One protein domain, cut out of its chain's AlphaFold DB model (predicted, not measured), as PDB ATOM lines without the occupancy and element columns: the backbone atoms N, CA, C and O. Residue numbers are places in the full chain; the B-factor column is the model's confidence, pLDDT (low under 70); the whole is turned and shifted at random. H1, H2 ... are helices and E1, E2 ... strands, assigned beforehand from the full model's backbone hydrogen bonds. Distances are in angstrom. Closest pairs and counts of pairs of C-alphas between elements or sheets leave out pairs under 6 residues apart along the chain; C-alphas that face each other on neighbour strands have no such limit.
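Overview. This is residues 488 to 559 of the 1223 residues of the protein "DNA-directed DNA polymerase" of Caenorhabditis remanei (UniProt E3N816). One long, straight helix, H3, sticks out as a free arm from a small, loose head, in which a short two-strand ladder of E1 and E2 sits at the helix's base and the helix H2, with the tiny H1 near it, makes the far part. The arm, residues 531 to 559, makes most of the length; the chain passes from E1 through H1 and H2 before it comes back beside E1 as E2 and runs directly into H3. The printed part has 72 residues with three named helices and two named strands, in the order E1, H1, H2, E2, H3; the sheet's order is E1 - E2, antiparallel, and the class is mostly helix. The whole is extended, with a radius of gyration of the C-alphas of 17.3 A and spans of 51 by 30 by 21 A.

Along the chain. E1 is residues 490 to 492, with C-alpha 490 at (-44.719, -38.021, -1.570). H1 is residues 496 to 499. H2 is residues 506 to 521, 22.5 A from first to last C-alpha, and its C-alpha 506 is at (-56.191, -20.096, 18.689). E2 is residues 525 to 527. H3 is residues 528 to 558, 43.6 A from first to last C-alpha, and its C-alpha 558 is at (-55.661, -47.679, 45.783).

Arrangement. E1 and E2 are antiparallel neighbours, with 146 degrees between their directions. N 491 and O 526 are 3.1 A apart and N 526 and O 491 are 2.7 A apart, both within hydrogen-bond range. The closest C-alphas of E1 and H3 are those of Asp 490 and Phe 528, 6.5 A apart. The closest C-alphas of E1 and H2 are those of Gly 492 and Arg 520, 7.3 A apart. H1 and H2 are close but not clearly touching; their closest C-alphas, those of Asp 496 and Glu 513, are 7.6 A apart. H3 is apart from both H1 and H2, and H1 is apart from E2. In H2 and H3 every O i to N i+4 pair is within hydrogen-bond range; H1 is too short for such a pair, and its one O i to N i+3 pair is within range.

Size, cuts and confidence. The two C-alphas farthest apart are those of Gly 491 and Asp 559, at 51.8 A. Without the free residues 531 to 559, the body has 43 residues and spans 30 by 20 by 15 A. The printed part has no cut. The links E1 to H1, H2 to E2 and E2 to H3 are tight, and H1 to H2 is a short link. The mean pLDDT of the printed part is 81.3, and no printed residue is under 70.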
ATOM      1  N   ASP A 488     -50.953 -41.741  -2.120       74.62
ATOM      2  CA  ASP A 488     -49.615 -41.881  -2.703       74.62
ATOM      3  C   ASP A 488     -48.816 -40.558  -2.670       74.62
ATOM      4  O   ASP A 488     -47.868 -40.381  -3.437       74.62
ATOM      5  N   TYR A 489     -49.217 -39.583  -1.840       79.88
ATOM      6  CA  TYR A 489     -48.533 -38.290  -1.769       79.88
ATOM      7  C   TYR A 489     -47.134 -38.431  -1.155       79.88
ATOM      8  O   TYR A 489     -46.981 -38.817   0.006       79.88
ATOM      9  N   ASP A 490     -46.130 -38.049  -1.942       81.69
ATOM     10  CA  ASP A 490     -44.719 -38.021  -1.570       81.69
ATOM     11  C   ASP A 490     -44.089 -36.726  -2.112       81.69
ATOM     12  O   ASP A 490     -43.788 -36.604  -3.303       81.69
ATOM     13  N   GLY A 491     -43.963 -35.711  -1.255       85.00
ATOM     14  CA  GLY A 491     -43.602 -34.351  -1.665       85.00
ATOM     15  C   GLY A 491     -43.170 -33.462  -0.502       85.00
ATOM     16  O   GLY A 491     -42.773 -33.961   0.542       85.00
ATOM     17  N   GLY A 492     -43.207 -32.137  -0.672       86.50
ATOM     18  CA  GLY A 492     -42.980 -31.199   0.438       86.50
ATOM     19  C   GLY A 492     -44.121 -31.227   1.464       86.50
ATOM     20  O   GLY A 492     -45.155 -31.848   1.240       86.50
ATOM     21  N   ILE A 493     -43.965 -30.541   2.596       85.94
ATOM     22  CA  ILE A 493     -45.039 -30.416   3.599       85.94
ATOM     23  C   ILE A 493     -46.303 -29.797   2.955       85.94
ATOM     24  O   ILE A 493     -46.204 -28.701   2.390       85.94
ATOM     25  N   PRO A 494     -47.487 -30.440   3.063       84.12
ATOM     26  CA  PRO A 494     -48.744 -29.923   2.522       84.12
ATOM     27  C   PRO A 494     -49.083 -28.496   2.980       84.12
ATOM     28  O   PRO A 494     -48.657 -28.045   4.041       84.12
ATOM     29  N   ASP A 495     -49.894 -27.779   2.198       82.81
ATOM     30  CA  ASP A 495     -50.387 -26.440   2.555       82.81
ATOM     31  C   ASP A 495     -51.227 -26.437   3.847       82.81
ATOM     32  O   ASP A 495     -51.939 -27.393   4.157       82.81
ATOM     33  N   ASP A 496     -51.256 -25.292   4.535       82.56
ATOM     34  CA  ASP A 496     -51.999 -25.070   5.789       82.56
ATOM     35  C   ASP A 496     -53.489 -25.452   5.718       82.56
ATOM     36  O   ASP A 496     -54.081 -25.884   6.711       82.56
ATOM     37  N   LYS A 497     -54.103 -25.339   4.533       80.75
ATOM     38  CA  LYS A 497     -55.516 -25.678   4.296       80.75
ATOM     39  C   LYS A 497     -55.859 -27.146   4.584       80.75
ATOM     40  O   LYS A 497     -57.022 -27.430   4.843       80.75
ATOM     41  N   TYR A 498     -54.875 -28.049   4.570       77.88
ATOM     42  CA  TYR A 498     -55.066 -29.484   4.819       77.88
ATOM     43  C   TYR A 498     -54.967 -29.878   6.305       77.88
ATOM     44  O   TYR A 498     -55.185 -31.034   6.648       77.88
ATOM     45  N   TYR A 499     -54.662 -28.934   7.204       77.62
ATOM     46  CA  TYR A 499     -54.471 -29.204   8.639       77.62
ATOM     47  C   TYR A 499     -55.651 -28.770   9.521       77.62
ATOM     48  O   TYR A 499     -55.569 -28.824  10.753       77.62
ATOM     49  N   ASP A 500     -56.750 -28.326   8.904       77.06
ATOM     50  CA  ASP A 500     -57.976 -27.895   9.584       77.06
ATOM     51  C   ASP A 500     -57.725 -26.856  10.705       77.06
ATOM     52  O   ASP A 500     -58.293 -26.904  11.804       77.06
ATOM     53  N   LEU A 501     -56.826 -25.899  10.432       81.38
ATOM     54  CA  LEU A 501     -56.363 -24.886  11.392       81.38
ATOM     55  C   LEU A 501     -57.507 -24.059  11.994       81.38
ATOM     56  O   LEU A 501     -57.456 -23.634  13.150       81.38
ATOM     57  N   ASP A 502     -58.567 -23.849  11.219       79.38
ATOM     58  CA  ASP A 502     -59.743 -23.073  11.604       79.38
ATOM     59  C   ASP A 502     -60.558 -23.716  12.738       79.38
ATOM     60  O   ASP A 502     -61.176 -23.008  13.543       79.38
ATOM     61  N   ASN A 503     -60.527 -25.047  12.843       75.69
ATOM     62  CA  ASN A 503     -61.221 -25.794  13.889       75.69
ATOM     63  C   ASN A 503     -60.363 -26.037  15.142       75.69
ATOM     64  O   ASN A 503     -60.883 -26.523  16.151       75.69
ATOM     65  N   LYS A 504     -59.076 -25.663  15.125       79.56
ATOM     66  CA  LYS A 504     -58.204 -25.691  16.309       79.56
ATOM     67  C   LYS A 504     -58.445 -24.473  17.206       79.56
ATOM     68  O   LYS A 504     -58.965 -23.441  16.772       79.56
ATOM     69  N   ALA A 505     -58.065 -24.591  18.478       80.81
ATOM     70  CA  ALA A 505     -58.027 -23.454  19.398       80.81
ATOM     71  C   ALA A 505     -56.946 -22.441  18.954       80.81
ATOM     72  O   ALA A 505     -55.917 -22.886  18.442       80.81
ATOM     73  N   PRO A 506     -57.111 -21.124  19.192       79.50
ATOM     74  CA  PRO A 506     -56.191 -20.096  18.689       79.50
ATOM     75  C   PRO A 506     -54.711 -20.329  19.035       79.50
ATOM     76  O   PRO A 506     -53.851 -20.216  18.168       79.50
ATOM     77  N   ALA A 507     -54.414 -20.733  20.274       82.06
ATOM     78  CA  ALA A 507     -53.045 -21.038  20.697       82.06
ATOM     79  C   ALA A 507     -52.450 -22.235  19.933       82.06
ATOM     80  O   ALA A 507     -51.337 -22.158  19.424       82.06
ATOM     81  N   LYS A 508     -53.222 -23.320  19.779       83.94
ATOM     82  CA  LYS A 508     -52.790 -24.515  19.035       83.94
ATOM     83  C   LYS A 508     -52.673 -24.277  17.539       83.94
ATOM     84  O   LYS A 508     -51.833 -24.895  16.903       83.94
ATOM     85  N   ARG A 509     -53.498 -23.387  16.990       85.25
ATOM     86  CA  ARG A 509     -53.345 -22.919  15.616       85.25
ATOM     87  C   ARG A 509     -51.989 -22.240  15.433       85.25
ATOM     88  O   ARG A 509     -51.267 -22.640  14.534       85.25
ATOM     89  N   LYS A 510     -51.630 -21.297  16.310       86.75
ATOM     90  CA  LYS A 510     -50.350 -20.580  16.236       86.75
ATOM     91  C   LYS A 510     -49.148 -21.524  16.369       86.75
ATOM     92  O   LYS A 510     -48.251 -21.468  15.542       86.75
ATOM     93  N   GLU A 511     -49.169 -22.427  17.353       89.38
ATOM     94  CA  GLU A 511     -48.120 -23.450  17.516       89.38
ATOM     95  C   GLU A 511     -47.956 -24.310  16.251       89.38
ATOM     96  O   GLU A 511     -46.840 -24.620  15.845       89.38
ATOM     97  N   LEU A 512     -49.069 -24.697  15.616       87.25
ATOM     98  CA  LEU A 512     -49.044 -25.523  14.413       87.25
ATOM     99  C   LEU A 512     -48.591 -24.733  13.178       87.25
ATOM    100  O   LEU A 512     -47.851 -25.272  12.367       87.25
ATOM    101  N   GLU A 513     -48.985 -23.466  13.047       89.50
ATOM    102  CA  GLU A 513     -48.495 -22.563  11.996       89.50
ATOM    103  C   GLU A 513     -46.972 -22.360  12.113       89.50
ATOM    104  O   GLU A 513     -46.261 -22.470  11.115       89.50
ATOM    105  N   GLU A 514     -46.453 -22.148  13.328       91.62
ATOM    106  CA  GLU A 514     -45.010 -22.045  13.601       91.62
ATOM    107  C   GLU A 514     -44.271 -23.356  13.282       91.62
ATOM    108  O   GLU A 514     -43.222 -23.333  12.636       91.62
ATOM    109  N   PHE A 515     -44.840 -24.501  13.671       89.38
ATOM    110  CA  PHE A 515     -44.291 -25.822  13.363       89.38
ATOM    111  C   PHE A 515     -44.248 -26.093  11.852       89.38
ATOM    112  O   PHE A 515     -43.200 -26.450  11.321       89.38
ATOM    113  N   LEU A 516     -45.354 -25.872  11.133       88.31
ATOM    114  CA  LEU A 516     -45.422 -26.086   9.683       88.31
ATOM    115  C   LEU A 516     -44.471 -25.150   8.930       88.31
ATOM    116  O   LEU A 516     -43.845 -25.566   7.956       88.31
ATOM    117  N   ALA A 517     -44.325 -23.902   9.384       88.56
ATOM    118  CA  ALA A 517     -43.360 -22.967   8.817       88.56
ATOM    119  C   ALA A 517     -41.911 -23.442   9.016       88.56
ATOM    120  O   ALA A 517     -41.120 -23.380   8.075       88.56
ATOM    121  N   ALA A 518     -41.573 -23.954  10.205       90.12
ATOM    122  CA  ALA A 518     -40.247 -24.493  10.498       90.12
ATOM    123  C   ALA A 518     -39.927 -25.747   9.666       90.12
ATOM    124  O   ALA A 518     -38.845 -25.837   9.089       90.12
ATOM    125  N   GLU A 519     -40.872 -26.680   9.534       88.06
ATOM    126  CA  GLU A 519     -40.681 -27.917   8.760       88.06
ATOM    127  C   GLU A 519     -40.560 -27.640   7.251       88.06
ATOM    128  O   GLU A 519     -39.747 -28.266   6.569       88.06
ATOM    129  N   ARG A 520     -41.311 -26.657   6.728       88.31
ATOM    130  CA  ARG A 520     -41.155 -26.170   5.344       88.31
ATOM    131  C   ARG A 520     -39.809 -25.481   5.133       88.31
ATOM    132  O   ARG A 520     -39.180 -25.688   4.102       88.31
ATOM    133  N   ALA A 521     -39.351 -24.684   6.100       87.19
ATOM    134  CA  ALA A 521     -38.038 -24.042   6.042       87.19
ATOM    135  C   ALA A 521     -36.881 -25.057   6.103       87.19
ATOM    136  O   ALA A 521     -35.807 -24.789   5.567       87.19
ATOM    137  N   ALA A 522     -37.106 -26.220   6.719       87.50
ATOM    138  CA  ALA A 522     -36.162 -27.333   6.774       87.50
ATOM    139  C   ALA A 522     -36.183 -28.241   5.523       87.50
ATOM    140  O   ALA A 522     -35.486 -29.254   5.515       87.50
ATOM    141  N   ASP A 523     -36.975 -27.901   4.496       85.31
ATOM    142  CA  ASP A 523     -37.173 -28.678   3.258       85.31
ATOM    143  C   ASP A 523     -37.509 -30.158   3.514       85.31
ATOM    144  O   ASP A 523     -37.052 -31.078   2.830       85.31
ATOM    145  N   LYS A 524     -38.291 -30.412   4.571       84.81
ATOM    146  CA  LYS A 524     -38.622 -31.774   4.974       84.81
ATOM    147  C   LYS A 524     -39.620 -32.391   3.998       84.81
ATOM    148  O   LYS A 524     -40.661 -31.811   3.683       84.81
ATOM    149  N   LYS A 525     -39.312 -33.610   3.562       84.88
ATOM    150  CA  LYS A 525     -40.191 -34.410   2.712       84.88
ATOM    151  C   LYS A 525     -41.303 -35.041   3.555       84.88
ATOM    152  O   LYS A 525     -41.032 -35.609   4.610       84.88
ATOM    153  N   PHE A 526     -42.538 -34.940   3.086       84.75
ATOM    154  CA  PHE A 526     -43.733 -35.519   3.678       84.75
ATOM    155  C   PHE A 526     -44.220 -36.678   2.807       84.75
ATOM    156  O   PHE A 526     -44.681 -36.473   1.680       84.75
ATOM    157  N   ASN A 527     -44.121 -37.890   3.346       84.75
ATOM    158  CA  ASN A 527     -44.696 -39.092   2.758       84.75
ATOM    159  C   ASN A 527     -45.963 -39.454   3.536       84.75
ATOM    160  O   ASN A 527     -45.899 -39.774   4.721       84.75
ATOM    161  N   PHE A 528     -47.120 -39.394   2.878       79.44
ATOM    162  CA  PHE A 528     -48.398 -39.589   3.560       79.44
ATOM    163  C   PHE A 528     -48.552 -40.999   4.148       79.44
ATOM    164  O   PHE A 528     -49.077 -41.124   5.252       79.44
ATOM    165  N   VAL A 529     -48.086 -42.042   3.449       78.31
ATOM    166  CA  VAL A 529     -48.175 -43.440   3.914       78.31
ATOM    167  C   VAL A 529     -47.315 -43.651   5.156       78.31
ATOM    168  O   VAL A 529     -47.799 -44.169   6.157       78.31
ATOM    169  N   GLU A 530     -46.062 -43.203   5.124       81.62
ATOM    170  CA  GLU A 530     -45.163 -43.345   6.273       81.62
ATOM    171  C   GLU A 530     -45.655 -42.525   7.471       81.62
ATOM    172  O   GLU A 530     -45.672 -43.016   8.598       81.62
ATOM    173  N   GLU A 531     -46.112 -41.290   7.250       81.00
ATOM    174  CA  GLU A 531     -46.600 -40.421   8.325       81.00
ATOM    175  C   GLU A 531     -47.911 -40.928   8.938       81.00
ATOM    176  O   GLU A 531     -48.069 -40.881  10.160       81.00
ATOM    177  N   ILE A 532     -48.844 -41.468   8.141       77.19
ATOM    178  CA  ILE A 532     -50.088 -42.030   8.686       77.19
ATOM    179  C   ILE A 532     -49.839 -43.347   9.430       77.19
ATOM    180  O   ILE A 532     -50.466 -43.580  10.468       77.19
ATOM    181  N   GLU A 533     -48.913 -44.186   8.955       75.31
ATOM    182  CA  GLU A 533     -48.487 -45.398   9.662       75.31
ATOM    183  C   GLU A 533     -47.803 -45.048  10.986       75.31
ATOM    184  O   GLU A 533     -48.200 -45.562  12.037       75.31
ATOM    185  N   ASN A 534     -46.855 -44.107  10.962       77.19
ATOM    186  CA  ASN A 534     -46.184 -43.598  12.155       77.19
ATOM    187  C   ASN A 534     -47.180 -42.979  13.138       77.19
ATOM    188  O   ASN A 534     -47.102 -43.246  14.335       77.19
ATOM    189  N   TYR A 535     -48.143 -42.188  12.661       75.00
ATOM    190  CA  TYR A 535     -49.201 -41.623  13.495       75.00
ATOM    191  C   TYR A 535     -50.041 -42.720  14.158       75.00
ATOM    192  O   TYR A 535     -50.211 -42.700  15.375       75.00
ATOM    193  N   CYS A 536     -50.521 -43.704  13.389       73.00
ATOM    194  CA  CYS A 536     -51.333 -44.799  13.923       73.00
ATOM    195  C   CYS A 536     -50.555 -45.647  14.940       73.00
ATOM    196  O   CYS A 536     -51.107 -46.019  15.976       73.00
ATOM    197  N   TYR A 537     -49.282 -45.943  14.662       78.31
ATOM    198  CA  TYR A 537     -48.418 -46.671  15.587       78.31
ATOM    199  C   TYR A 537     -48.174 -45.867  16.866       78.31
ATOM    200  O   TYR A 537     -48.404 -46.378  17.961       78.31
ATOM    201  N   ASN A 538     -47.766 -44.601  16.740       74.50
ATOM    202  CA  ASN A 538     -47.466 -43.736  17.877       74.50
ATOM    203  C   ASN A 538     -48.701 -43.481  18.746       74.50
ATOM    204  O   ASN A 538     -48.583 -43.512  19.966       74.50
ATOM    205  N   ASP A 539     -49.884 -43.282  18.157       71.19
ATOM    206  CA  ASP A 539     -51.132 -43.085  18.905       71.19
ATOM    207  C   ASP A 539     -51.467 -44.317  19.765       71.19
ATOM    208  O   ASP A 539     -51.707 -44.203  20.970       71.19
ATOM    209  N   VAL A 540     -51.378 -45.520  19.181       74.94
ATOM    210  CA  VAL A 540     -51.617 -46.779  19.906       74.94
ATOM    211  C   VAL A 540     -50.526 -47.044  20.946       74.94
ATOM    212  O   VAL A 540     -50.840 -47.433  22.072       74.94
ATOM    213  N   PHE A 541     -49.258 -46.818  20.601       77.56
ATOM    214  CA  PHE A 541     -48.120 -47.035  21.491       77.56
ATOM    215  C   PHE A 541     -48.165 -46.100  22.702       77.56
ATOM    216  O   PHE A 541     -48.120 -46.572  23.837       77.56
ATOM    217  N   ILE A 542     -48.334 -44.790  22.485       73.38
ATOM    218  CA  ILE A 542     -48.432 -43.793  23.558       73.38
ATOM    219  C   ILE A 542     -49.617 -44.122  24.465       73.38
ATOM    220  O   ILE A 542     -49.462 -44.111  25.689       73.38
ATOM    221  N   LEU A 543     -50.776 -44.470  23.896       72.19
ATOM    222  CA  LEU A 543     -51.949 -44.854  24.679       72.19
ATOM    223  C   LEU A 543     -51.690 -46.116  25.518       72.19
ATOM    224  O   LEU A 543     -52.019 -46.133  26.704       72.19
ATOM    225  N   ALA A 544     -51.076 -47.153  24.943       73.62
ATOM    226  CA  ALA A 544     -50.775 -48.402  25.642       73.62
ATOM    227  C   ALA A 544     -49.725 -48.216  26.756       73.62
ATOM    228  O   ALA A 544     -49.909 -48.706  27.878       73.62
ATOM    229  N   SER A 545     -48.648 -47.473  26.483       77.44
ATOM    230  CA  SER A 545     -47.615 -47.147  27.470       77.44
ATOM    231  C   SER A 545     -48.167 -46.283  28.605       77.44
ATOM    232  O   SER A 545     -47.913 -46.571  29.776       77.44
ATOM    233  N   ALA A 546     -48.972 -45.265  28.283       75.00
ATOM    234  CA  ALA A 546     -49.618 -44.417  29.279       75.00
ATOM    235  C   ALA A 546     -50.608 -45.211  30.143       75.00
ATOM    236  O   ALA A 546     -50.598 -45.050  31.361       75.00
ATOM    237  N   MET A 547     -51.405 -46.104  29.543       76.38
ATOM    238  CA  MET A 547     -52.355 -46.948  30.275       76.38
ATOM    239  C   MET A 547     -51.646 -47.886  31.255       76.38
ATOM    240  O   MET A 547     -52.079 -48.018  32.393       76.38
ATOM    241  N   THR A 548     -50.519 -48.477  30.848       78.44
ATOM    242  CA  THR A 548     -49.730 -49.375  31.708       78.44
ATOM    243  C   THR A 548     -49.176 -48.643  32.934       78.44
ATOM    244  O   THR A 548     -49.215 -49.166  34.047       78.44
ATOM    245  N   ASN A 549     -48.646 -47.431  32.744       79.00
ATOM    246  CA  ASN A 549     -48.144 -46.622  33.855       79.00
ATOM    247  C   ASN A 549     -49.289 -46.138  34.750       79.00
ATOM    248  O   ASN A 549     -49.172 -46.183  35.971       79.00
ATOM    249  N   PHE A 550     -50.404 -45.724  34.146       78.19
ATOM    250  CA  PHE A 550     -51.595 -45.302  34.869       78.19
ATOM    251  C   PHE A 550     -52.167 -46.423  35.743       78.19
ATOM    252  O   PHE A 550     -52.436 -46.183  36.915       78.19
ATOM    253  N   GLU A 551     -52.304 -47.637  35.209       78.38
ATOM    254  CA  GLU A 551     -52.817 -48.793  35.948       78.38
ATOM    255  C   GLU A 551     -51.936 -49.133  37.152       78.38
ATOM    256  O   GLU A 551     -52.449 -49.220  38.263       78.38
ATOM    257  N   LYS A 552     -50.611 -49.216  36.965       82.69
ATOM    258  CA  LYS A 552     -49.668 -49.496  38.059       82.69
ATOM    259  C   LYS A 552     -49.723 -48.439  39.156       82.69
ATOM    260  O   LYS A 552     -49.882 -48.778  40.322       82.69
ATOM    261  N   SER A 553     -49.640 -47.157  38.794       80.75
ATOM    262  CA  SER A 553     -49.699 -46.073  39.782       80.75
ATOM    263  C   SER A 553     -51.062 -45.991  40.475       80.75
ATOM    264  O   SER A 553     -51.143 -45.607  41.642       80.75
ATOM    265  N   PHE A 554     -52.146 -46.351  39.782       81.56
ATOM    266  CA  PHE A 554     -53.472 -46.416  40.382       81.56
ATOM    267  C   PHE A 554     -53.590 -47.576  41.375       81.56
ATOM    268  O   PHE A 554     -54.087 -47.373  42.484       81.56
ATOM    269  N   GLU A 555     -53.122 -48.765  41.002       84.62
ATOM    270  CA  GLU A 555     -53.114 -49.951  41.858       84.62
ATOM    271  C   GLU A 555     -52.255 -49.717  43.109       84.62
ATOM    272  O   GLU A 555     -52.731 -49.932  44.220       84.62
ATOM    273  N   GLU A 556     -51.052 -49.150  42.963       84.12
ATOM    274  CA  GLU A 556     -50.169 -48.785  44.083       84.12
ATOM    275  C   GLU A 556     -50.841 -47.824  45.081       84.12
ATOM    276  O   GLU A 556     -50.701 -47.969  46.295       84.12
ATOM    277  N   MET A 557     -51.607 -46.849  44.585       80.50
ATOM    278  CA  MET A 557     -52.307 -45.865  45.421       80.50
ATOM    279  C   MET A 557     -53.556 -46.445  46.115       80.50
ATOM    280  O   MET A 557     -53.923 -46.035  47.230       80.50
ATOM    281  N   THR A 558     -54.269 -47.350  45.443       79.75
ATOM    282  CA  THR A 558     -55.661 -47.679  45.783       79.75
ATOM    283  C   THR A 558     -55.938 -49.141  46.107       79.75
ATOM    284  O   THR A 558     -57.012 -49.413  46.645       79.75
ATOM    285  N   ASP A 559     -54.998 -50.044  45.822       82.25
ATOM    286  CA  ASP A 559     -55.176 -51.500  45.877       82.25
ATOM    287  C   ASP A 559     -56.308 -52.001  44.955       82.25
ATOM    288  O   ASP A 559     -56.973 -52.988  45.240       82.25
TER     289      ASP A 559